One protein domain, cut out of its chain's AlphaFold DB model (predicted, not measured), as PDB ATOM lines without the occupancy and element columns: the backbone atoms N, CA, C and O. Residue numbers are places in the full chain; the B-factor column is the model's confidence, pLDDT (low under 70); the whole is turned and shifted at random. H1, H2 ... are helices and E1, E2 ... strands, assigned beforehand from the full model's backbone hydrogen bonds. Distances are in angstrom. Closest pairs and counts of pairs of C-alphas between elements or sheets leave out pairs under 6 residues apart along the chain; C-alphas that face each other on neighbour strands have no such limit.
ATOM      1  N   VAL A  13     181.951 157.850 160.489       91.25
ATOM      2  CA  VAL A  13     181.166 157.738 161.718       91.25
ATOM      3  C   VAL A  13     180.367 159.022 161.919       91.25
ATOM      4  O   VAL A  13     180.943 160.093 162.115       91.25
ATOM      5  N   PHE A  14     179.041 158.917 161.901       91.75
ATOM      6  CA  PHE A  14     178.155 160.034 162.240       91.75
ATOM      7  C   PHE A  14     177.920 160.124 163.745       91.75
ATOM      8  O   PHE A  14     177.702 159.094 164.377       91.75
ATOM      9  N   ILE A  15     177.944 161.339 164.298       91.94
ATOM     10  CA  ILE A  15     177.803 161.625 165.733       91.94
ATOM     11  C   ILE A  15     176.688 162.665 165.928       91.94
ATOM     12  O   ILE A  15     176.872 163.835 165.606       91.94
ATOM     13  N   GLU A  16     175.536 162.253 166.457       88.50
ATOM     14  CA  GLU A  16     174.314 163.075 166.600       88.50
ATOM     15  C   GLU A  16     174.005 163.360 168.085       88.50
ATOM     16  O   GLU A  16     173.210 162.655 168.700       88.50
ATOM     17  N   PHE A  17     174.674 164.359 168.685       81.56
ATOM     18  CA  PHE A  17     174.582 164.669 170.136       81.56
ATOM     19  C   PHE A  17     174.280 166.120 170.472       81.56
ATOM     20  O   PHE A  17     174.183 166.467 171.647       81.56
ATOM     21  N   TYR A  18     174.120 166.975 169.467       81.75
ATOM     22  CA  TYR A  18     174.090 168.423 169.651       81.75
ATOM     23  C   TYR A  18     173.019 168.912 170.648       81.75
ATOM     24  O   TYR A  18     173.223 169.902 171.356       81.75
ATOM     25  N   HIS A  19     171.898 168.196 170.786       76.50
ATOM     26  CA  HIS A  19     170.856 168.539 171.762       76.50
ATOM     27  C   HIS A  19     171.287 168.372 173.221       76.50
ATOM     28  O   HIS A  19     170.766 169.089 174.076       76.50
ATOM     29  N   ARG A  20     172.249 167.487 173.498       70.00
ATOM     30  CA  ARG A  20     172.694 167.105 174.848       70.00
ATOM     31  C   ARG A  20     173.979 167.800 175.299       70.00
ATOM     32  O   ARG A  20     174.277 167.814 176.481       70.00
ATOM     33  N   THR A  21     174.714 168.452 174.399       60.91
ATOM     34  CA  THR A  21     176.041 169.029 174.695       60.91
ATOM     35  C   THR A  21     176.043 170.281 175.590       60.91
ATOM     36  O   THR A  21     176.995 171.050 175.511       60.91
ATOM     37  N   LEU A  22     175.004 170.554 176.388       62.34
ATOM     38  CA  LEU A  22     174.977 171.708 177.307       62.34
ATOM     39  C   LEU A  22     174.731 171.378 178.766       62.34
ATOM     40  O   LEU A  22     174.961 172.257 179.597       62.34
ATOM     41  N   ASP A  23     174.271 170.175 179.093       68.31
ATOM     42  CA  ASP A  23     174.249 169.797 180.496       68.31
ATOM     43  C   ASP A  23     175.729 169.682 180.914       68.31
ATOM     44  O   ASP A  23     176.482 168.978 180.239       68.31
ATOM     45  N   PRO A  24     176.220 170.433 181.923       63.69
ATOM     46  CA  PRO A  24     177.657 170.516 182.198       63.69
ATOM     47  C   PRO A  24     178.333 169.147 182.363       63.69
ATOM     48  O   PRO A  24     179.426 168.947 181.839       63.69
ATOM     49  N   GLY A  25     177.644 168.182 182.984       66.00
ATOM     50  CA  GLY A  25     178.102 166.792 183.086       66.00
ATOM     51  C   GLY A  25     178.128 166.023 181.758       66.00
ATOM     52  O   GLY A  25     178.939 165.114 181.587       66.00
ATOM     53  N   ASP A  26     177.305 166.398 180.780       74.19
ATOM     54  CA  ASP A  26     177.237 165.738 179.472       74.19
ATOM     55  C   ASP A  26     178.372 166.187 178.541       74.19
ATOM     56  O   ASP A  26     178.773 165.437 177.650       74.19
ATOM     57  N   ILE A  27     178.930 167.390 178.735       81.75
ATOM     58  CA  ILE A  27     180.003 167.918 177.876       81.75
ATOM     59  C   ILE A  27     181.266 167.061 177.982       81.75
ATOM     60  O   ILE A  27     181.850 166.695 176.957       81.75
ATOM     61  N   ASP A  28     181.706 166.750 179.199       79.06
ATOM     62  CA  ASP A  28     182.934 165.979 179.397       79.06
ATOM     63  C   ASP A  28     182.739 164.522 178.979       79.06
ATOM     64  O   ASP A  28     183.541 163.992 178.207       79.06
ATOM     65  N   SER A  29     181.592 163.945 179.326       77.50
ATOM     66  CA  SER A  29     181.120 162.648 178.832       77.50
ATOM     67  C   SER A  29     181.173 162.554 177.305       77.50
ATOM     68  O   SER A  29     181.678 161.584 176.731       77.50
ATOM     69  N   PHE A  30     180.705 163.599 176.619       84.62
ATOM     70  CA  PHE A  30     180.719 163.654 175.166       84.62
ATOM     71  C   PHE A  30     182.141 163.778 174.604       84.62
ATOM     72  O   PHE A  30     182.481 163.070 173.653       84.62
ATOM     73  N   LYS A  31     183.011 164.599 175.213       85.12
ATOM     74  CA  LYS A  31     184.442 164.670 174.850       85.12
ATOM     75  C   LYS A  31     185.107 163.299 174.952       85.12
ATOM     76  O   LYS A  31     185.846 162.911 174.046       85.12
ATOM     77  N   ILE A  32     184.848 162.572 176.035       81.69
ATOM     78  CA  ILE A  32     185.397 161.239 176.291       81.69
ATOM     79  C   ILE A  32     184.910 160.253 175.228       81.69
ATOM     80  O   ILE A  32     185.731 159.637 174.542       81.69
ATOM     81  N   ALA A  33     183.595 160.169 175.010       85.19
ATOM     82  CA  ALA A  33     183.002 159.286 174.008       85.19
ATOM     83  C   ALA A  33     183.593 159.530 172.609       85.19
ATOM     84  O   ALA A  33     184.006 158.599 171.917       85.19
ATOM     85  N   VAL A  34     183.710 160.796 172.209       89.38
ATOM     86  CA  VAL A  34     184.270 161.203 170.917       89.38
ATOM     87  C   VAL A  34     185.756 160.842 170.789       89.38
ATOM     88  O   VAL A  34     186.178 160.337 169.745       89.38
ATOM     89  N   ARG A  35     186.559 161.046 171.842       87.56
ATOM     90  CA  ARG A  35     187.974 160.631 171.867       87.56
ATOM     91  C   ARG A  35     188.119 159.119 171.726       87.56
ATOM     92  O   ARG A  35     188.971 158.664 170.965       87.56
ATOM     93  N   ARG A  36     187.268 158.343 172.399       84.25
ATOM     94  CA  ARG A  36     187.256 156.874 172.302       84.25
ATOM     95  C   ARG A  36     186.850 156.401 170.913       84.25
ATOM     96  O   ARG A  36     187.524 155.543 170.350       84.25
ATOM     97  N   ILE A  37     185.836 157.022 170.305       88.88
ATOM     98  CA  ILE A  37     185.463 156.768 168.905       88.88
ATOM     99  C   ILE A  37     186.652 157.041 167.982       88.88
ATOM    100  O   ILE A  37     186.963 156.209 167.134       88.88
ATOM    101  N   ARG A  38     187.361 158.162 168.165       91.69
ATOM    102  CA  ARG A  38     188.563 158.475 167.382       91.69
ATOM    103  C   ARG A  38     189.689 157.461 167.612       91.69
ATOM    104  O   ARG A  38     190.352 157.088 166.652       91.69
ATOM    105  N   LYS A  39     189.913 156.997 168.844       87.62
ATOM    106  CA  LYS A  39     190.915 155.962 169.159       87.62
ATOM    107  C   LYS A  39     190.572 154.623 168.495       87.62
ATOM    108  O   LYS A  39     191.456 153.996 167.916       87.62
ATOM    109  N   ARG A  40     189.298 154.213 168.538       86.88
ATOM    110  CA  ARG A  40     188.790 152.977 167.918       86.88
ATOM    111  C   ARG A  40     188.805 153.057 166.391       86.88
ATOM    112  O   ARG A  40     189.176 152.089 165.734       86.88
ATOM    113  N   TYR A  41     188.461 154.211 165.825       91.62
ATOM    114  CA  TYR A  41     188.391 154.450 164.381       91.62
ATOM    115  C   TYR A  41     189.320 155.604 163.969       91.62
ATOM    116  O   TYR A  41     188.850 156.677 163.577       91.62
ATOM    117  N   PRO A  42     190.652 155.411 164.054       92.62
ATOM    118  CA  PRO A  42     191.622 156.479 163.820       92.62
ATOM    119  C   PRO A  42     191.546 157.046 162.404       92.62
ATOM    120  O   PRO A  42     191.733 158.248 162.232       92.62
ATOM    121  N   ASP A  43     191.209 156.208 161.423       93.88
ATOM    122  CA  ASP A  43     191.196 156.569 160.003       93.88
ATOM    123  C   ASP A  43     189.801 156.984 159.491       93.88
ATOM    124  O   ASP A  43     189.681 157.455 158.361       93.88
ATOM    125  N   ALA A  44     188.747 156.850 160.307       93.50
ATOM    126  CA  ALA A  44     187.387 157.209 159.907       93.50
ATOM    127  C   ALA A  44     187.176 158.728 159.872       93.50
ATOM    128  O   ALA A  44     187.695 159.476 160.707       93.50
ATOM    129  N   HIS A  45     186.322 159.212 158.979       93.44
ATOM    130  CA  HIS A  45     185.825 160.584 159.051       93.44
ATOM    131  C   HIS A  45     184.745 160.688 160.123       93.44
ATOM    132  O   HIS A  45     183.690 160.069 160.007       93.44
ATOM    133  N   LEU A  46     184.992 161.482 161.165       94.69
ATOM    134  CA  LEU A  46     183.985 161.763 162.189       94.69
ATOM    135  C   LEU A  46     183.156 162.969 161.754       94.69
ATOM    136  O   LEU A  46     183.690 164.073 161.606       94.69
ATOM    137  N   VAL A  47     181.860 162.756 161.541       94.19
ATOM    138  CA  VAL A  47     180.922 163.788 161.096       94.19
ATOM    139  C   VAL A  47     179.908 164.053 162.202       94.19
ATOM    140  O   VAL A  47     179.024 163.247 162.475       94.19
ATOM    141  N   PHE A  48     180.041 165.208 162.837       94.00
ATOM    142  CA  PHE A  48     179.147 165.708 163.866       94.00
ATOM    143  C   PHE A  48     177.904 166.295 163.212       94.00
ATOM    144  O   PHE A  48     177.992 167.202 162.384       94.00
ATOM    145  N   ILE A  49     176.744 165.785 163.590       92.81
ATOM    146  CA  ILE A  49     175.459 166.297 163.145       92.81
ATOM    147  C   ILE A  49     175.057 167.414 164.102       92.81
ATOM    148  O   ILE A  49     174.896 167.195 165.303       92.81
ATOM    149  N   ARG A  50     174.918 168.618 163.549       92.12
ATOM    150  CA  ARG A  50     174.361 169.774 164.248       92.12
ATOM    151  C   ARG A  50     172.968 170.049 163.713       92.12
ATOM    152  O   ARG A  50     172.810 170.765 162.723       92.12
ATOM    153  N   ASP A  51     171.972 169.487 164.362       90.62
ATOM    154  CA  ASP A  51     170.561 169.759 164.137       90.62
ATOM    155  C   ASP A  51     170.013 170.736 165.194       90.62
ATOM    156  O   ASP A  51     170.749 171.323 165.980       90.62
ATOM    157  N   TRP A  52     168.721 171.026 165.150       90.62
ATOM    158  CA  TRP A  52     167.995 171.862 166.115       90.62
ATOM    159  C   TRP A  52     166.522 171.478 166.008       90.62
ATOM    160  O   TRP A  52     166.150 170.909 164.993       90.62
ATOM    161  N   TYR A  53     165.682 171.789 166.995       89.00
ATOM    162  CA  TYR A  53     164.240 171.537 166.889       89.00
ATOM    163  C   TYR A  53     163.411 172.650 167.526       89.00
ATOM    164  O   TYR A  53     163.857 173.318 168.459       89.00
ATOM    165  N   ILE A  54     162.207 172.890 167.010       89.44
ATOM    166  CA  ILE A  54     161.425 174.097 167.314       89.44
ATOM    167  C   ILE A  54     161.010 174.135 168.788       89.44
ATOM    168  O   ILE A  54     161.212 175.149 169.454       89.44
ATOM    169  N   PHE A  55     160.459 173.041 169.314       84.81
ATOM    170  CA  PHE A  55     159.796 173.052 170.624       84.81
ATOM    171  C   PHE A  55     160.744 173.128 171.827       84.81
ATOM    172  O   PHE A  55     160.367 173.675 172.863       84.81
ATOM    173  N   GLY A  56     161.999 172.698 171.689       79.19
ATOM    174  CA  GLY A  56     162.999 172.824 172.759       79.19
ATOM    175  C   GLY A  56     163.923 174.022 172.620       79.19
ATOM    176  O   GLY A  56     164.533 174.424 173.606       79.19
ATOM    177  N   PHE A  57     164.035 174.606 171.424       85.44
ATOM    178  CA  PHE A  57     164.986 175.689 171.185       85.44
ATOM    179  C   PHE A  57     164.334 177.057 171.051       85.44
ATOM    180  O   PHE A  57     165.045 178.044 171.192       85.44
ATOM    181  N   ILE A  58     163.025 177.153 170.810       92.62
ATOM    182  CA  ILE A  58     162.349 178.442 170.636       92.62
ATOM    183  C   ILE A  58     161.412 178.713 171.807       92.62
ATOM    184  O   ILE A  58     160.597 177.879 172.199       92.62
ATOM    185  N   GLY A  59     161.505 179.921 172.348       94.75
ATOM    186  CA  GLY A  59     160.638 180.386 173.421       94.75
ATOM    187  C   GLY A  59     160.690 181.896 173.572       94.75
ATOM    188  O   GLY A  59     161.143 182.613 172.679       94.75
ATOM    189  N   PHE A  60     160.173 182.386 174.689       95.81
ATOM    190  CA  PHE A  60     160.238 183.795 175.057       95.81
ATOM    191  C   PHE A  60     160.161 183.956 176.573       95.81
ATOM    192  O   PHE A  60     159.574 183.127 177.276       95.81
ATOM    193  N   HIS A  61     160.680 185.068 177.088       95.62
ATOM    194  CA  HIS A  61     160.394 185.488 178.454       95.62
ATOM    195  C   HIS A  61     159.010 186.135 178.520       95.62
ATOM    196  O   HIS A  61     158.737 187.152 177.877       95.62
ATOM    197  N   ASN A  62     158.112 185.552 179.314       92.69
ATOM    198  CA  ASN A  62     156.798 186.141 179.538       92.69
ATOM    199  C   ASN A  62     156.894 187.424 180.393       92.69
ATOM    200  O   ASN A  62     157.965 187.825 180.843       92.69
ATOM    201  N   LYS A  63     155.756 188.075 180.671       91.44
ATOM    202  CA  LYS A  63     155.715 189.327 181.457       91.44
ATOM    203  C   LYS A  63     156.317 189.215 182.869       91.44
ATOM    204  O   LYS A  63     156.611 190.240 183.471       91.44
ATOM    205  N   ARG A  64     156.472 187.999 183.405       92.94
ATOM    206  CA  ARG A  64     157.099 187.719 184.708       92.94
ATOM    207  C   ARG A  64     158.597 187.414 184.591       92.94
ATOM    208  O   ARG A  64     159.207 187.038 185.581       92.94
ATOM    209  N   GLY A  65     159.176 187.511 183.394       93.12
ATOM    210  CA  GLY A  65     160.564 187.136 183.129       93.12
ATOM    211  C   GLY A  65     160.803 185.625 183.084       93.12
ATOM    212  O   GLY A  65     161.946 185.202 182.969       93.12
ATOM    213  N   VAL A  66     159.756 184.795 183.146       93.44
ATOM    214  CA  VAL A  66     159.899 183.334 183.101       93.44
ATOM    215  C   VAL A  66     159.992 182.878 181.648       93.44
ATOM    216  O   VAL A  66     159.123 183.219 180.839       93.44
ATOM    217  N   TRP A  67     161.031 182.102 181.333       93.00
ATOM    218  CA  TRP A  67     161.179 181.463 180.030       93.00
ATOM    219  C   TRP A  67     160.019 180.499 179.777       93.00
ATOM    220  O   TRP A  67     159.679 179.682 180.628       93.00
ATOM    221  N   THR A  68     159.373 180.623 178.624       94.12
ATOM    222  CA  THR A  68     158.259 179.766 178.206       94.12
ATOM    223  C   THR A  68     158.578 179.207 176.827       94.12
ATOM    224  O   THR A  68     158.828 179.985 175.901       94.12
ATOM    225  N   ARG A  69     158.572 177.876 176.683       93.94
ATOM    226  CA  ARG A  69     158.782 177.223 175.386       93.94
ATOM    227  C   ARG A  69     157.622 177.539 174.452       93.94
ATOM    228  O   ARG A  69     156.492 177.759 174.895       93.94
ATOM    229  N   ILE A  70     157.891 177.551 173.150       95.31
ATOM    230  CA  ILE A  70     156.842 177.754 172.150       95.31
ATOM    231  C   ILE A  70     155.781 176.646 172.199       95.31
ATOM    232  O   ILE A  70     154.611 176.938 171.968       95.31
ATOM    233  N   GLU A  71     156.165 175.421 172.564       93.81
ATOM    234  CA  GLU A  71     155.258 174.292 172.808       93.81
ATOM    235  C   GLU A  71     154.268 174.606 173.937       93.81
ATOM    236  O   GLU A  71     153.071 174.735 173.682       93.81
ATOM    237  N   ASP A  72     154.779 174.885 175.145       93.50
ATOM    238  CA  ASP A  72     153.959 175.238 176.314       93.50
ATOM    239  C   ASP A  72     153.045 176.443 176.024       93.50
ATOM    240  O   ASP A  72     151.899 176.523 176.475       93.50
ATOM    241  N   TRP A  73     153.557 177.433 175.285       95.62
ATOM    242  CA  TRP A  73     152.764 178.583 174.863       95.62
ATOM    243  C   TRP A  73     151.654 178.183 173.895       95.62
ATOM    244  O   TRP A  73     150.520 178.639 174.067       95.62
ATOM    245  N   ASN A  74     151.960 177.356 172.895       95.50
ATOM    246  CA  ASN A  74     151.005 176.920 171.888       95.50
ATOM    247  C   ASN A  74     149.848 176.157 172.539       95.50
ATOM    248  O   ASN A  74     148.691 176.513 172.293       95.50
ATOM    249  N   GLU A  75     150.155 175.207 173.424       94.12
ATOM    250  CA  GLU A  75     149.179 174.439 174.205       94.12
ATOM    251  C   GLU A  75     148.259 175.353 175.023       94.12
ATOM    252  O   GLU A  75     147.037 175.313 174.875       94.12
ATOM    253  N   ARG A  76     148.830 176.279 175.809       94.44
ATOM    254  CA  ARG A  76     148.066 177.223 176.653       94.44
ATOM    255  C   ARG A  76     147.179 178.188 175.872       94.44
ATOM    256  O   ARG A  76     146.319 178.845 176.455       94.44
ATOM    257  N   THR A  77     147.407 178.323 174.571       93.50
ATOM    258  CA  THR A  77     146.693 179.259 173.697       93.50
ATOM    259  C   THR A  77     145.867 178.541 172.628       93.50
ATOM    260  O   THR A  77     145.600 179.111 171.573       93.50
ATOM    261  N   GLY A  78     145.477 177.289 172.884       94.50
ATOM    262  CA  GLY A  78     144.513 176.541 172.071       94.50
ATOM    263  C   GLY A  78     145.083 175.369 171.274       94.50
ATOM    264  O   GLY A  78     144.295 174.647 170.685       94.50
ATOM    265  N   GLY A  79     146.406 175.163 171.275       93.88
ATOM    266  CA  GLY A  79     147.059 173.999 170.666       93.88
ATOM    267  C   GLY A  79     146.850 173.880 169.155       93.88
ATOM    268  O   GLY A  79     145.981 173.151 168.698       93.88
ATOM    269  N   GLU A  80     147.675 174.565 168.363       95.81
ATOM    270  CA  GLU A  80     147.635 174.446 166.901       95.81
ATOM    271  C   GLU A  80     148.696 173.465 166.395       95.81
ATOM    272  O   GLU A  80     149.828 173.479 166.882       95.81
ATOM    273  N   ALA A  81     148.372 172.659 165.382       93.94
ATOM    274  CA  ALA A  81     149.358 171.788 164.741       93.94
ATOM    275  C   ALA A  81     150.484 172.615 164.094       93.94
ATOM    276  O   ALA A  81     150.209 173.587 163.391       93.94
ATOM    277  N   LEU A  82     151.743 172.205 164.270       93.12
ATOM    278  CA  LEU A  82     152.926 172.975 163.856       93.12
ATOM    279  C   LEU A  82     152.889 173.453 162.390       93.12
ATOM    280  O   LEU A  82     153.283 174.581 162.075       93.12
ATOM    281  N   HIS A  83     152.419 172.600 161.477       94.19
ATOM    282  CA  HIS A  83     152.383 172.899 160.042       94.19
ATOM    283  C   HIS A  83     151.158 173.698 159.599       94.19
ATOM    284  O   HIS A  83     151.101 174.103 158.438       94.19
ATOM    285  N   SER A  84     150.195 173.954 160.487       96.31
ATOM    286  CA  SER A  84     148.968 174.648 160.111       96.31
ATOM    287  C   SER A  84     149.215 176.135 159.830       96.31
ATOM    288  O   SER A  84     150.136 176.783 160.355       96.31
ATOM    289  N   ASP A  85     148.365 176.711 158.983       97.06
ATOM    290  CA  ASP A  85     148.341 178.160 158.780       97.06
ATOM    291  C   ASP A  85     147.849 178.894 160.029       97.06
ATOM    292  O   ASP A  85     148.319 179.998 160.307       97.06
ATOM    293  N   ALA A  86     146.993 178.249 160.828       97.25
ATOM    294  CA  ALA A  86     146.547 178.758 162.117       97.25
ATOM    295  C   ALA A  86     147.722 178.926 163.095       97.25
ATOM    296  O   ALA A  86     147.881 180.007 163.661       97.25
ATOM    297  N   PHE A  87     148.618 177.937 163.213       96.38
ATOM    298  CA  PHE A  87     149.846 178.061 164.005       96.38
ATOM    299  C   PHE A  87     150.734 179.204 163.489       96.38
ATOM    300  O   PHE A  87     151.199 180.039 164.268       96.38
ATOM    301  N   ALA A  88     150.924 179.286 162.166       97.25
ATOM    302  CA  ALA A  88     151.701 180.356 161.534       97.25
ATOM    303  C   ALA A  88     151.166 181.740 161.915       97.25
ATOM    304  O   ALA A  88     151.923 182.620 162.328       97.25
ATOM    305  N   GLU A  89     149.858 181.937 161.754       97.94
ATOM    306  CA  GLU A  89     149.227 183.226 161.986       97.94
ATOM    307  C   GLU A  89     149.223 183.586 163.465       97.94
ATOM    308  O   GLU A  89     149.554 184.713 163.827       97.94
ATOM    309  N   LYS A  90     148.977 182.607 164.333       97.00
ATOM    310  CA  LYS A  90     149.064 182.757 165.784       97.00
ATOM    311  C   LYS A  90     150.443 183.257 166.225       97.00
ATOM    312  O   LYS A  90     150.528 184.212 167.000       97.00
ATOM    313  N   VAL A  91     151.528 182.695 165.684       96.94
ATOM    314  CA  VAL A  91     152.905 183.160 165.943       96.94
ATOM    315  C   VAL A  91     153.128 184.577 165.405       96.94
ATOM    316  O   VAL A  91     153.702 185.419 166.103       96.94
ATOM    317  N   ARG A  92     152.654 184.895 164.192       97.62
ATOM    318  CA  ARG A  92     152.777 186.252 163.620       97.62
ATOM    319  C   ARG A  92     152.034 187.298 164.447       97.62
ATOM    320  O   ARG A  92     152.595 188.358 164.715       97.62
ATOM    321  N   VAL A  93     150.806 187.008 164.873       97.31
ATOM    322  CA  VAL A  93     150.002 187.883 165.737       97.31
ATOM    323  C   VAL A  93     150.691 188.088 167.083       97.31
ATOM    324  O   VAL A  93     150.843 189.228 167.515       97.31
ATOM    325  N   ALA A  94     151.189 187.022 167.715       96.56
ATOM    326  CA  ALA A  94     151.950 187.126 168.961       96.56
ATOM    327  C   ALA A  94     153.184 188.032 168.809       96.56
ATOM    328  O   ALA A  94     153.433 188.899 169.646       96.56
ATOM    329  N   THR A  95     153.905 187.887 167.696       96.50
ATOM    330  CA  THR A  95     155.090 188.693 167.372       96.50
ATOM    331  C   THR A  95     154.726 190.169 167.177       96.50
ATOM    332  O   THR A  95     155.369 191.045 167.753       96.50
ATOM    333  N   LYS A  96     153.652 190.461 166.425       97.12
ATOM    334  CA  LYS A  96     153.106 191.825 166.261       97.12
ATOM    335  C   LYS A  96     152.675 192.437 167.598       97.12
ATOM    336  O   LYS A  96     152.840 193.635 167.796       97.12
ATOM    337  N   ASN A  97     152.196 191.608 168.523       96.50
ATOM    338  CA  ASN A  97     151.799 192.001 169.877       96.50
ATOM    339  C   ASN A  97     152.976 192.071 170.872       96.50
ATOM    340  O   ASN A  97     152.756 192.198 172.077       96.50
ATOM    341  N   GLY A  98     154.220 192.011 170.389       95.50
ATOM    342  CA  GLY A  98     155.417 192.269 171.190       95.50
ATOM    343  C   GLY A  98     156.066 191.041 171.827       95.50
ATOM    344  O   GLY A  98     156.985 191.214 172.627       95.50
ATOM    345  N   VAL A  99     155.643 189.817 171.485       96.12
ATOM    346  CA  VAL A  99     156.392 188.611 171.874       96.12
ATOM    347  C   VAL A  99     157.746 188.611 171.164       96.12
ATOM    348  O   VAL A  99     157.824 188.668 169.936       96.12
ATOM    349  N   LYS A 100     158.820 188.553 171.954       96.88
ATOM    350  CA  LYS A 100     160.200 188.459 171.473       96.88
ATOM    351  C   LYS A 100     160.636 187.001 171.517       96.88
ATOM    352  O   LYS A 100     160.983 186.497 172.577       96.88
ATOM    353  N   TRP A 101     160.571 186.339 170.368       96.00
ATOM    354  CA  TRP A 101     161.061 184.971 170.232       96.00
ATOM    355  C   TRP A 101     162.580 184.941 170.313       96.00
ATOM    356  O   TRP A 101     163.266 185.679 169.600       96.00
ATOM    357  N   GLU A 102     163.080 184.055 171.155       95.19
ATOM    358  CA  GLU A 102     164.486 183.891 171.478       95.19
ATOM    359  C   GLU A 102     164.861 182.408 171.388       95.19
ATOM    360  O   GLU A 102     164.001 181.520 171.400       95.19
ATOM    361  N   TRP A 103     166.162 182.152 171.285       91.25
ATOM    362  CA  TRP A 103     166.708 180.808 171.406       91.25
ATOM    363  C   TRP A 103     166.841 180.452 172.894       91.25
ATOM    364  O   TRP A 103     167.322 181.279 173.663       91.25
ATOM    365  N   TYR A 104     166.441 179.243 173.301       83.88
ATOM    366  CA  TYR A 104     166.512 178.791 174.702       83.88
ATOM    367  C   TYR A 104     167.937 178.847 175.262       83.88
ATOM    368  O   TYR A 104     168.148 179.190 176.422       83.88
ATOM    369  N   PHE A 105     168.917 178.595 174.401       74.06
ATOM    370  CA  PHE A 105     170.323 178.817 174.689       74.06
ATOM    371  C   PHE A 105     170.896 179.814 173.698       74.06
ATOM    372  O   PHE A 105     170.435 179.899 172.555       74.06
ATOM    373  N   LYS A 106     171.961 180.514 174.096       69.50
ATOM    374  CA  LYS A 106     172.822 181.164 173.113       69.50
ATOM    375  C   LYS A 106     173.382 180.057 172.234       69.50
ATOM    376  O   LYS A 106     174.217 179.270 172.666       69.50
ATOM    377  N   ARG A 107     172.859 179.965 171.014       67.88
ATOM    378  CA  ARG A 107     173.304 179.012 169.994       67.88
ATOM    379  C   ARG A 107     174.832 179.016 169.863       67.88
ATOM    380  O   ARG A 107     175.426 177.954 169.728       67.88
ATOM    381  N   ASP A 108     175.432 180.193 170.018       74.25
ATOM    382  CA  ASP A 108     176.874 180.413 170.012       74.25
ATOM    383  C   ASP A 108     177.616 179.558 171.052       74.25
ATOM    384  O   ASP A 108     178.654 178.998 170.724       74.25
ATOM    385  N   ASP A 109     177.075 179.365 172.260       81.88
ATOM    386  CA  ASP A 109     177.748 178.588 173.312       81.88
ATOM    387  C   ASP A 109     177.809 177.093 172.938       81.88
ATOM    388  O   ASP A 109     178.853 176.453 173.066       81.88
ATOM    389  N   ARG A 110     176.715 176.539 172.387       81.50
ATOM    390  CA  ARG A 110     176.680 175.153 171.869       81.50
ATOM    391  C   ARG A 110     177.605 174.965 170.686       81.50
ATOM    392  O   ARG A 110     178.307 173.960 170.596       81.50
ATOM    393  N   ASP A 111     177.563 175.920 169.767       86.44
ATOM    394  CA  ASP A 111     178.378 175.900 168.567       86.44
ATOM    395  C   ASP A 111     179.862 175.955 168.929       86.44
ATOM    396  O   ASP A 111     180.640 175.193 168.364       86.44
ATOM    397  N   VAL A 112     180.261 176.782 169.901       88.75
ATOM    398  CA  VAL A 112     181.639 176.828 170.414       88.75
ATOM    399  C   VAL A 112     182.053 175.468 170.969       88.75
ATOM    400  O   VAL A 112     183.043 174.914 170.494       88.75
ATOM    401  N   VAL A 113     181.268 174.878 171.877       87.75
ATOM    402  CA  VAL A 113     181.593 173.567 172.471       87.75
ATOM    403  C   VAL A 113     181.693 172.476 171.401       87.75
ATOM    404  O   VAL A 113     182.666 171.722 171.374       87.75
ATOM    405  N   LEU A 114     180.729 172.388 170.480       89.81
ATOM    406  CA  LEU A 114     180.755 171.380 169.418       89.81
ATOM    407  C   LEU A 114     181.951 171.575 168.476       89.81
ATOM    408  O   LEU A 114     182.590 170.594 168.096       89.81
ATOM    409  N   ASN A 115     182.263 172.823 168.110       92.25
ATOM    410  CA  ASN A 115     183.422 173.152 167.281       92.25
ATOM    411  C   ASN A 115     184.733 172.762 167.970       92.25
ATOM    412  O   ASN A 115     185.598 172.173 167.325       92.25
ATOM    413  N   GLU A 116     184.876 173.044 169.267       91.94
ATOM    414  CA  GLU A 116     186.043 172.645 170.058       91.94
ATOM    415  C   GLU A 116     186.193 171.122 170.095       91.94
ATOM    416  O   GLU A 116     187.260 170.593 169.781       91.94
ATOM    417  N   ILE A 117     185.115 170.395 170.403       91.00
ATOM    418  CA  ILE A 117     185.121 168.928 170.451       91.00
ATOM    419  C   ILE A 117     185.482 168.350 169.084       91.00
ATOM    420  O   ILE A 117     186.408 167.540 168.990       91.00
ATOM    421  N   ALA A 118     184.812 168.796 168.020       93.19
ATOM    422  CA  ALA A 118     185.102 168.355 166.664       93.19
ATOM    423  C   ALA A 118     186.567 168.636 166.293       93.19
ATOM    424  O   ALA A 118     187.248 167.740 165.796       93.19
ATOM    425  N   ALA A 119     187.090 169.825 166.602       94.62
ATOM    426  CA  ALA A 119     188.481 170.178 166.332       94.62
ATOM    427  C   ALA A 119     189.474 169.240 167.040       94.62
ATOM    428  O   ALA A 119     190.435 168.795 166.412       94.62
ATOM    429  N   THR A 120     189.223 168.868 168.303       93.38
ATOM    430  CA  THR A 120     190.138 167.997 169.077       93.38
ATOM    431  C   THR A 120     190.324 166.604 168.479       93.38
ATOM    432  O   THR A 120     191.343 165.963 168.728       93.38
ATOM    433  N   VAL A 121     189.371 166.137 167.670       93.38
ATOM    434  CA  VAL A 121     189.431 164.826 167.012       93.38
ATOM    435  C   VAL A 121     189.490 164.920 165.492       93.38
ATOM    436  O   VAL A 121     189.247 163.918 164.820       93.38
ATOM    437  N   GLY A 122     189.768 166.095 164.921       94.19
ATOM    438  CA  GLY A 122     189.776 166.288 163.464       94.19
ATOM    439  C   GLY A 122     188.435 165.936 162.805       94.19
ATOM    440  O   GLY A 122     188.395 165.349 161.725       94.19
ATOM    441  N   GLY A 123     187.338 166.201 163.507       94.38
ATOM    442  CA  GLY A 123     185.976 166.009 163.043       94.38
ATOM    443  C   GLY A 123     185.487 167.129 162.134       94.38
ATOM    444  O   GLY A 123     186.070 168.210 162.057       94.38
ATOM    445  N   ARG A 124     184.377 166.869 161.450       94.69
ATOM    446  CA  ARG A 124     183.680 167.829 160.585       94.69
ATOM    447  C   ARG A 124     182.241 167.974 161.047       94.69
ATOM    448  O   ARG A 124     181.691 167.024 161.586       94.69
ATOM    449  N   ILE A 125     181.618 169.124 160.811       94.12
ATOM    450  CA  ILE A 125     180.235 169.371 161.237       94.12
ATOM    451  C   ILE A 125     179.321 169.454 160.015       94.12
ATOM    452  O   ILE A 125     179.496 170.316 159.152       94.12
ATOM    453  N   ALA A 126     178.320 168.580 159.966       93.50
ATOM    454  CA  ALA A 126     177.182 168.670 159.065       93.50
ATOM    455  C   ALA A 126     176.039 169.379 159.799       93.50
ATOM    456  O   ALA A 126     175.366 168.804 160.652       93.50
ATOM    457  N   ALA A 127     175.847 170.661 159.492       92.38
ATOM    458  CA  ALA A 127     174.854 171.486 160.162       92.38
ATOM    459  C   ALA A 127     173.556 171.598 159.369       92.38
ATOM    460  O   ALA A 127     173.586 172.025 158.214       92.38
ATOM    461  N   MET A 128     172.426 171.330 160.017       92.06
ATOM    462  CA  MET A 128     171.103 171.685 159.523       92.06
ATOM    463  C   MET A 128     170.978 173.207 159.382       92.06
ATOM    464  O   MET A 128     171.562 173.984 160.145       92.06
ATOM    465  N   GLU A 129     170.226 173.647 158.376       91.19
ATOM    466  CA  GLU A 129     169.909 175.061 158.220       91.19
ATOM    467  C   GLU A 129     168.996 175.524 159.359       91.19
ATOM    468  O   GLU A 129     168.020 174.854 159.692       91.19
ATOM    469  N   ALA A 130     169.311 176.673 159.945       91.31
ATOM    470  CA  ALA A 130     168.555 177.268 161.037       91.31
ATOM    471  C   ALA A 130     168.500 178.784 160.832       91.31
ATOM    472  O   ALA A 130     169.498 179.351 160.365       91.31
ATOM    473  N   PRO A 131     167.398 179.456 161.205       93.56
ATOM    474  CA  PRO A 131     167.312 180.903 161.083       93.56
ATOM    475  C   PRO A 131     168.378 181.574 161.962       93.56
ATOM    476  O   PRO A 131     168.769 181.052 163.006       93.56
ATOM    477  N   GLU A 132     168.852 182.753 161.561       91.00
ATOM    478  CA  GLU A 132     169.768 183.542 162.396       91.00
ATOM    479  C   GLU A 132     169.058 183.996 163.683       91.00
ATOM    480  O   GLU A 132     169.590 183.892 164.787       91.00
ATOM    481  N   LYS A 133     167.799 184.432 163.554       92.56
ATOM    482  CA  LYS A 133     166.969 184.915 164.661       92.56
ATOM    483  C   LYS A 133     165.804 183.966 164.895       92.56
ATOM    484  O   LYS A 133     165.097 183.617 163.953       92.56
ATOM    485  N   ALA A 134     165.542 183.630 166.157       93.81
ATOM    486  CA  ALA A 134     164.480 182.693 166.527       93.81
ATOM    487  C   ALA A 134     163.101 183.094 165.979       93.81
ATOM    488  O   ALA A 134     162.346 182.229 165.565       93.81
ATOM    489  N   LYS A 135     162.786 184.393 165.873       94.19
ATOM    490  CA  LYS A 135     161.520 184.887 165.292       94.19
ATOM    491  C   LYS A 135     161.281 184.492 163.823       94.19
ATOM    492  O   LYS A 135     160.139 184.514 163.376       94.19
ATOM    493  N   ASP A 136     162.334 184.147 163.081       96.06
ATOM    494  CA  ASP A 136     162.286 183.880 161.638       96.06
ATOM    495  C   ASP A 136     162.176 182.367 161.335       96.06
ATOM    496  O   ASP A 136     162.451 181.925 160.224       96.06
ATOM    497  N   PHE A 137     161.762 181.551 162.314       96.06
ATOM    498  CA  PHE A 137     161.720 180.086 162.206       96.06
ATOM    499  C   PHE A 137     160.576 179.509 161.366       96.06
ATOM    500  O   PHE A 137     160.659 178.360 160.939       96.06
ATOM    501  N   LEU A 138     159.504 180.266 161.111       97.06
ATOM    502  CA  LEU A 138     158.307 179.737 160.441       97.06
ATOM    503  C   LEU A 138     158.588 179.038 159.092       97.06
ATOM    504  O   LEU A 138     158.007 177.977 158.869       97.06
ATOM    505  N   PRO A 139     159.473 179.535 158.203       96.94
ATOM    506  CA  PRO A 139     159.817 178.835 156.961       96.94
ATOM    507  C   PRO A 139     160.522 177.484 157.165       96.94
ATOM    508  O   PRO A 139     160.497 176.643 156.266       96.94
ATOM    509  N   PHE A 140     161.130 177.266 158.335       96.81
ATOM    510  CA  PHE A 140     161.870 176.052 158.688       96.81
ATOM    511  C   PHE A 140     160.980 174.960 159.282       96.81
ATOM    512  O   PHE A 140     161.399 173.810 159.340       96.81
ATOM    513  N   ARG A 141     159.733 175.279 159.660       95.62
ATOM    514  CA  ARG A 141     158.790 174.310 160.247       95.62
ATOM    515  C   ARG A 141     158.585 173.062 159.396       95.62
ATOM    516  O   ARG A 141     158.310 172.011 159.939       95.62
ATOM    517  N   LYS A 142     158.721 173.180 158.072       95.94
ATOM    518  CA  LYS A 142     158.573 172.070 157.119       95.94
ATOM    519  C   LYS A 142     159.633 170.976 157.272       95.94
ATOM    520  O   LYS A 142     159.480 169.931 156.662       95.94
ATOM    521  N   PHE A 143     160.718 171.242 158.000       95.94
ATOM    522  CA  PHE A 143     161.787 170.277 158.251       95.94
ATOM    523  C   PHE A 143     161.563 169.442 159.515       95.94
ATOM    524  O   PHE A 143     162.397 168.603 159.839       95.94
ATOM    525  N   PHE A 144     160.472 169.686 160.233       95.50
ATOM    526  CA  PHE A 144     160.126 168.996 161.467       95.50
ATOM    527  C   PHE A 144     158.835 168.223 161.277       95.50
ATOM    528  O   PHE A 144     158.021 168.616 160.448       95.50
ATOM    529  N   ASP A 145     158.653 167.156 162.036       93.81
ATOM    530  CA  ASP A 145     157.367 166.487 162.179       93.81
ATOM    531  C   ASP A 145     156.397 167.344 163.016       93.81
ATOM    532  O   ASP A 145     156.803 168.354 163.610       93.81
ATOM    533  N   PRO A 146     155.100 166.981 163.091       92.50
ATOM    534  CA  PRO A 146     154.101 167.766 163.817       92.50
ATOM    535  C   PRO A 146     154.416 168.013 165.298       92.50
ATOM    536  O   PRO A 146     153.923 168.994 165.858       92.50
ATOM    537  N   ASP A 147     155.228 167.153 165.915       88.19
ATOM    538  CA  ASP A 147     155.695 167.299 167.297       88.19
ATOM    539  C   ASP A 147     156.807 168.343 167.471       88.19
ATOM    540  O   ASP A 147     157.248 168.585 168.589       88.19
ATOM    541  N   GLY A 148     157.294 168.953 166.386       89.56
ATOM    542  CA  GLY A 148     158.317 169.995 166.426       89.56
ATOM    543  C   GLY A 148     159.652 169.572 167.039       89.56
ATOM    544  O   GLY A 148     160.468 170.459 167.323       89.56
ATOM    545  N   HIS A 149     159.864 168.268 167.244       88.50
ATOM    546  CA  HIS A 149     161.066 167.655 167.793       88.50
ATOM    547  C   HIS A 149     161.773 166.795 166.745       88.50
ATOM    548  O   HIS A 149     162.962 166.996 166.494       88.50
ATOM    549  N   HIS A 150     161.043 165.875 166.115       90.38
ATOM    550  CA  HIS A 150     161.584 164.983 165.097       90.38
ATOM    551  C   HIS A 150     161.675 165.682 163.739       90.38
ATOM    552  O   HIS A 150     161.005 166.685 163.486       90.38
ATOM    553  N   LEU A 151     162.547 165.182 162.862       92.25
ATOM    554  CA  LEU A 151     162.674 165.699 161.502       92.25
ATOM    555  C   LEU A 151     161.589 165.095 160.613       92.25
ATOM    556  O   LEU A 151     161.401 163.885 160.602       92.25
ATOM    557  N   SER A 152     160.967 165.929 159.783       94.31
ATOM    558  CA  SER A 152     160.107 165.444 158.701       94.31
ATOM    559  C   SER A 152     160.927 164.705 157.636       94.31
ATOM    560  O   SER A 152     162.161 164.831 157.599       94.31
ATOM    561  N   PRO A 153     160.283 164.010 156.680       94.88
ATOM    562  CA  PRO A 153     160.969 163.493 155.497       94.88
ATOM    563  C   PRO A 153     161.821 164.554 154.776       94.88
ATOM    564  O   PRO A 153     162.949 164.277 154.364       94.88
ATOM    565  N   GLU A 154     161.333 165.792 154.665       95.44
ATOM    566  CA  GLU A 154     162.072 166.916 154.088       95.44
ATOM    567  C   GLU A 154     163.271 167.338 154.946       95.44
ATOM    568  O   GLU A 154     164.322 167.676 154.396       95.44
ATOM    569  N   GLY A 155     163.136 167.324 156.275       94.06
ATOM    570  CA  GLY A 155     164.234 167.600 157.204       94.06
ATOM    571  C   GLY A 155     165.334 166.546 157.131       94.06
ATOM    572  O   GLY A 155     166.512 166.885 156.987       94.06
ATOM    573  N   HIS A 156     164.950 165.268 157.125       93.56
ATOM    574  CA  HIS A 156     165.868 164.151 156.911       93.56
ATOM    575  C   HIS A 156     166.586 164.259 155.564       93.56
ATOM    576  O   HIS A 156     167.808 164.106 155.512       93.56
ATOM    577  N   LYS A 157     165.861 164.584 154.484       94.31
ATOM    578  CA  LYS A 157     166.456 164.797 153.159       94.31
ATOM    579  C   LYS A 157     167.463 165.949 153.161       94.31
ATOM    580  O   LYS A 157     168.564 165.780 152.649       94.31
ATOM    581  N   LEU A 158     167.122 167.099 153.753       92.62
ATOM    582  CA  LEU A 158     168.030 168.250 153.848       92.62
ATOM    583  C   LEU A 158     169.348 167.871 154.535       92.62
ATOM    584  O   LEU A 158     170.424 168.249 154.069       92.62
ATOM    585  N   LEU A 159     169.266 167.149 155.654       90.69
ATOM    586  CA  LEU A 159     170.448 166.738 156.400       90.69
ATOM    587  C   LEU A 159     171.274 165.703 155.622       90.69
ATOM    588  O   LEU A 159     172.498 165.828 155.560       90.69
ATOM    589  N   ALA A 160     170.614 164.735 154.982       89.06
ATOM    590  CA  ALA A 160     171.263 163.745 154.128       89.06
ATOM    591  C   ALA A 160     172.002 164.394 152.946       89.06
ATOM    592  O   ALA A 160     173.157 164.053 152.701       89.06
ATOM    593  N   ASP A 161     171.392 165.375 152.271       89.75
ATOM    594  CA  ASP A 161     172.013 166.110 151.159       89.75
ATOM    595  C   ASP A 161     173.285 166.851 151.625       89.75
ATOM    596  O   ASP A 161     174.322 166.819 150.961       89.75
ATOM    597  N   ARG A 162     173.245 167.479 152.811       89.50
ATOM    598  CA  ARG A 162     174.413 168.164 153.399       89.50
ATOM    599  C   ARG A 162     175.531 167.205 153.781       89.50
ATOM    600  O   ARG A 162     176.703 167.516 153.571       89.50
ATOM    601  N   ILE A 163     175.172 166.057 154.347       88.12
ATOM    602  CA  ILE A 163     176.117 164.982 154.637       88.12
ATOM    603  C   ILE A 163     176.755 164.494 153.332       88.12
ATOM    604  O   ILE A 163     177.978 164.439 153.256       88.12
ATOM    605  N   GLY A 164     175.956 164.214 152.299       87.06
ATOM    606  CA  GLY A 164     176.436 163.771 150.989       87.06
ATOM    607  C   GLY A 164     177.471 164.728 150.400       87.06
ATOM    608  O   GLY A 164     178.593 164.314 150.120       87.06
ATOM    609  N   HIS A 165     177.151 166.025 150.344       88.69
ATOM    610  CA  HIS A 165     178.079 167.058 149.872       88.69
ATOM    611  C   HIS A 165     179.382 167.109 150.689       88.69
ATOM    612  O   HIS A 165     180.468 167.321 150.153       88.69
ATOM    613  N   LEU A 166     179.305 166.921 152.010       87.88
ATOM    614  CA  LEU A 166     180.495 166.870 152.858       87.88
ATOM    615  C   LEU A 166     181.367 165.650 152.522       87.88
ATOM    616  O   LEU A 166     182.591 165.778 152.507       87.88
ATOM    617  N   LEU A 167     180.750 164.497 152.246       85.94
ATOM    618  CA  LEU A 167     181.438 163.241 151.944       85.94
ATOM    619  C   LEU A 167     182.065 163.201 150.543       85.94
ATOM    620  O   LEU A 167     183.120 162.592 150.382       85.94
ATOM    621  N   GLU A 168     181.485 163.869 149.542       89.31
ATOM    622  CA  GLU A 168     182.008 163.909 148.160       89.31
ATOM    623  C   GLU A 168     183.482 164.345 148.080       89.31
ATOM    624  O   GLU A 168     184.248 163.886 147.226       89.31
ATOM    625  N   HIS A 169     183.903 165.195 149.015       85.00
ATOM    626  CA  HIS A 169     185.252 165.749 149.075       85.00
ATOM    627  C   HIS A 169     186.218 164.965 149.970       85.00
ATOM    628  O   HIS A 169     187.364 165.386 150.142       85.00
ATOM    629  N   LEU A 170     185.794 163.840 150.550       86.00
ATOM    630  CA  LEU A 170     186.629 163.052 151.450       86.00
ATOM    631  C   LEU A 170     187.328 161.913 150.711       86.00
ATOM    632  O   LEU A 170     186.744 161.207 149.890       86.00
ATOM    633  N   SER A 171     188.611 161.735 151.014       88.25
ATOM    634  CA  SER A 171     189.369 160.550 150.621       88.25
ATOM    635  C   SER A 171     189.050 159.399 151.563       88.25
ATOM    636  O   SER A 171     188.978 159.601 152.775       88.25
ATOM    637  N   ILE A 172     188.925 158.197 151.022       85.31
ATOM    638  CA  ILE A 172     188.686 156.986 151.805       85.31
ATOM    639  C   ILE A 172     189.992 156.220 151.909       85.31
ATOM    640  O   ILE A 172     190.804 156.239 150.985       85.31
ATOM    641  N   VAL A 173     190.207 155.604 153.064       86.81
ATOM    642  CA  VAL A 173     191.349 154.728 153.294       86.81
ATOM    643  C   VAL A 173     190.907 153.313 152.949       86.81
ATOM    644  O   VAL A 173     190.029 152.768 153.612       86.81
ATOM    645  N   ASP A 174     191.520 152.702 151.936       83.81
ATOM    646  CA  ASP A 174     191.134 151.362 151.461       83.81
ATOM    647  C   ASP A 174     191.124 150.329 152.606       83.81
ATOM    648  O   ASP A 174     190.196 149.529 152.749       83.81
ATOM    649  N   ASN A 175     192.112 150.429 153.503       86.31
ATOM    650  CA  ASN A 175     192.293 149.555 154.662       86.31
ATOM    651  C   ASN A 175     192.338 150.376 155.968       86.31
ATOM    652  O   ASN A 175     193.428 150.617 156.494       86.31
ATOM    653  N   PRO A 176     191.187 150.846 156.488       89.75
ATOM    654  CA  PRO A 176     191.138 151.632 157.705       89.75
ATOM    655  C   PRO A 176     191.515 150.741 158.877       89.75
ATOM    656  O   PRO A 176     191.044 149.608 159.014       89.75
ATOM    657  N   ARG A 177     192.365 151.265 159.752       91.44
ATOM    658  CA  ARG A 177     192.719 150.584 160.988       91.44
ATOM    659  C   ARG A 177     191.539 150.641 161.939       91.44
ATOM    660  O   ARG A 177     190.838 151.648 162.037       91.44
ATOM    661  N   VAL A 386     179.927 152.524 156.268       65.06
ATOM    662  CA  VAL A 386     179.378 153.671 157.006       65.06
ATOM    663  C   VAL A 386     178.811 153.222 158.353       65.06
ATOM    664  O   VAL A 386     177.961 152.333 158.402       65.06
ATOM    665  N   ARG A 387     179.225 153.871 159.451       61.25
ATOM    666  CA  ARG A 387     178.584 153.729 160.767       61.25
ATOM    667  C   ARG A 387     177.828 154.993 161.129       61.25
ATOM    668  O   ARG A 387     178.374 156.092 161.117       61.25
ATOM    669  N   VAL A 388     176.592 154.825 161.572       61.97
ATOM    670  CA  VAL A 388     175.899 155.868 162.327       61.97
ATOM    671  C   VAL A 388     176.080 155.539 163.801       61.97
ATOM    672  O   VAL A 388     175.590 154.513 164.269       61.97
ATOM    673  N   VAL A 389     176.810 156.377 164.534       57.50
ATOM    674  CA  VAL A 389     176.849 156.302 165.995       57.50
ATOM    675  C   VAL A 389     175.792 157.260 166.524       57.50
ATOM    676  O   VAL A 389     176.022 158.441 166.778       57.50
ATOM    677  N   LYS A 390     174.596 156.704 166.687       48.59
ATOM    678  CA  LYS A 390     173.541 157.313 167.481       48.59
ATOM    679  C   LYS A 390     173.626 156.697 168.872       48.59
ATOM    680  O   LYS A 390     173.239 155.545 169.044       48.59
TER     681      LYS A 390
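Overview. This is residues 13 to 177 and 386 to 390 of the 405 residues of the protein "Hypothetical protein" of Ditylum brightwellii (UniProt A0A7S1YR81). Picture an elongated domain of two parts end to end: a sheet of four parallel strands between H7 on one face and H5 on the other, with H1 beside H5, and beyond one end of the strands a smaller, loosely joined head of the hairpin E3 and E4 with helices H2, H3, H4 and H6. The printed part has 170 residues, with seven named helices and six named strands in the order E1 H1 E2 H2 E3 E4 H3 H4 H5 E5 H6 H7 E6; the class is mixed, helices and strands. It is only just compact, close to loose, with a radius of gyration of the C-alphas of 18.3 A and spans of 59 by 32 by 21 A.

Arrangement. Start at E1, residues 13 to 15, in the sheet E5 E2 E1 E6, with E2 at 45 to 50, E5 at 124 to 127 and E6 at 386 to 389. Look for N 14 and O 387 at 3.0 A, N 15 and O 47 at 2.9 A, and N 48 and O 124 at 2.8 A, within hydrogen-bond range. E1, H1 (24 to 40) and E2 form a strand-helix-strand unit, parallel neighbour strands with a helix between, its crossover right-handed; H1 only grazes the sheet, with residues 34 to 38. H5 (107 to 120) and H7 (153 to 168) lie on opposite faces, three layers with the sheet between helices, at heights over the sheet of 9.3 A and 10.1 A. H1 and H5 only just touch, with 3 pairs of C-alphas within 8 A, closest Lys 31 and Ile 117 at 6.2 A. In the hairpin E3 (58 to 61) and E4 (67 to 69), antiparallel, find N 60 and O 68 at 3.0 A. H2 (54 to 57) touches H3 (70 to 76), C-alphas of Phe 55 and Glu 71 5.2 A apart. H6 (138 to 143) touches H7 about perpendicular, at 76 degrees, C-alphas of Phe 143 and Gly 155 3.8 A apart; H4 (85 to 96) and H6 are close but not clearly touching. In H3, H4, H5 and H7 every O i to N i+4 pair is within hydrogen-bond range; H1 has 11 of 13, H6 0 of 2 but 2 of 3 O i to N i+3 pairs, and H2 is too short.

Along the chain. Find C-alpha 13 at (181.166, 157.738, 161.718), where E1 begins. From C-alpha 24 at (177.657, 170.516, 182.198) H1 runs 25.2 A; E2 is 15.6 A long, H4 16.3 A, H5 20.1 A and H7 22.3 A. E6 ends at C-alpha 389, (176.849, 156.302, 165.995).

Size, cuts and confidence. The C-alphas farthest apart, of Asn 97 and Asn 175, are 60.6 A apart. Residues 178 to 385 are not printed; C-alphas 177 and 386 are 14.3 A apart across this cut. Of the links printed whole, none is long. Mean pLDDT of the printed part is 89.0; residues 21 to 25, 106 to 107 and 386 to 390 are under 70.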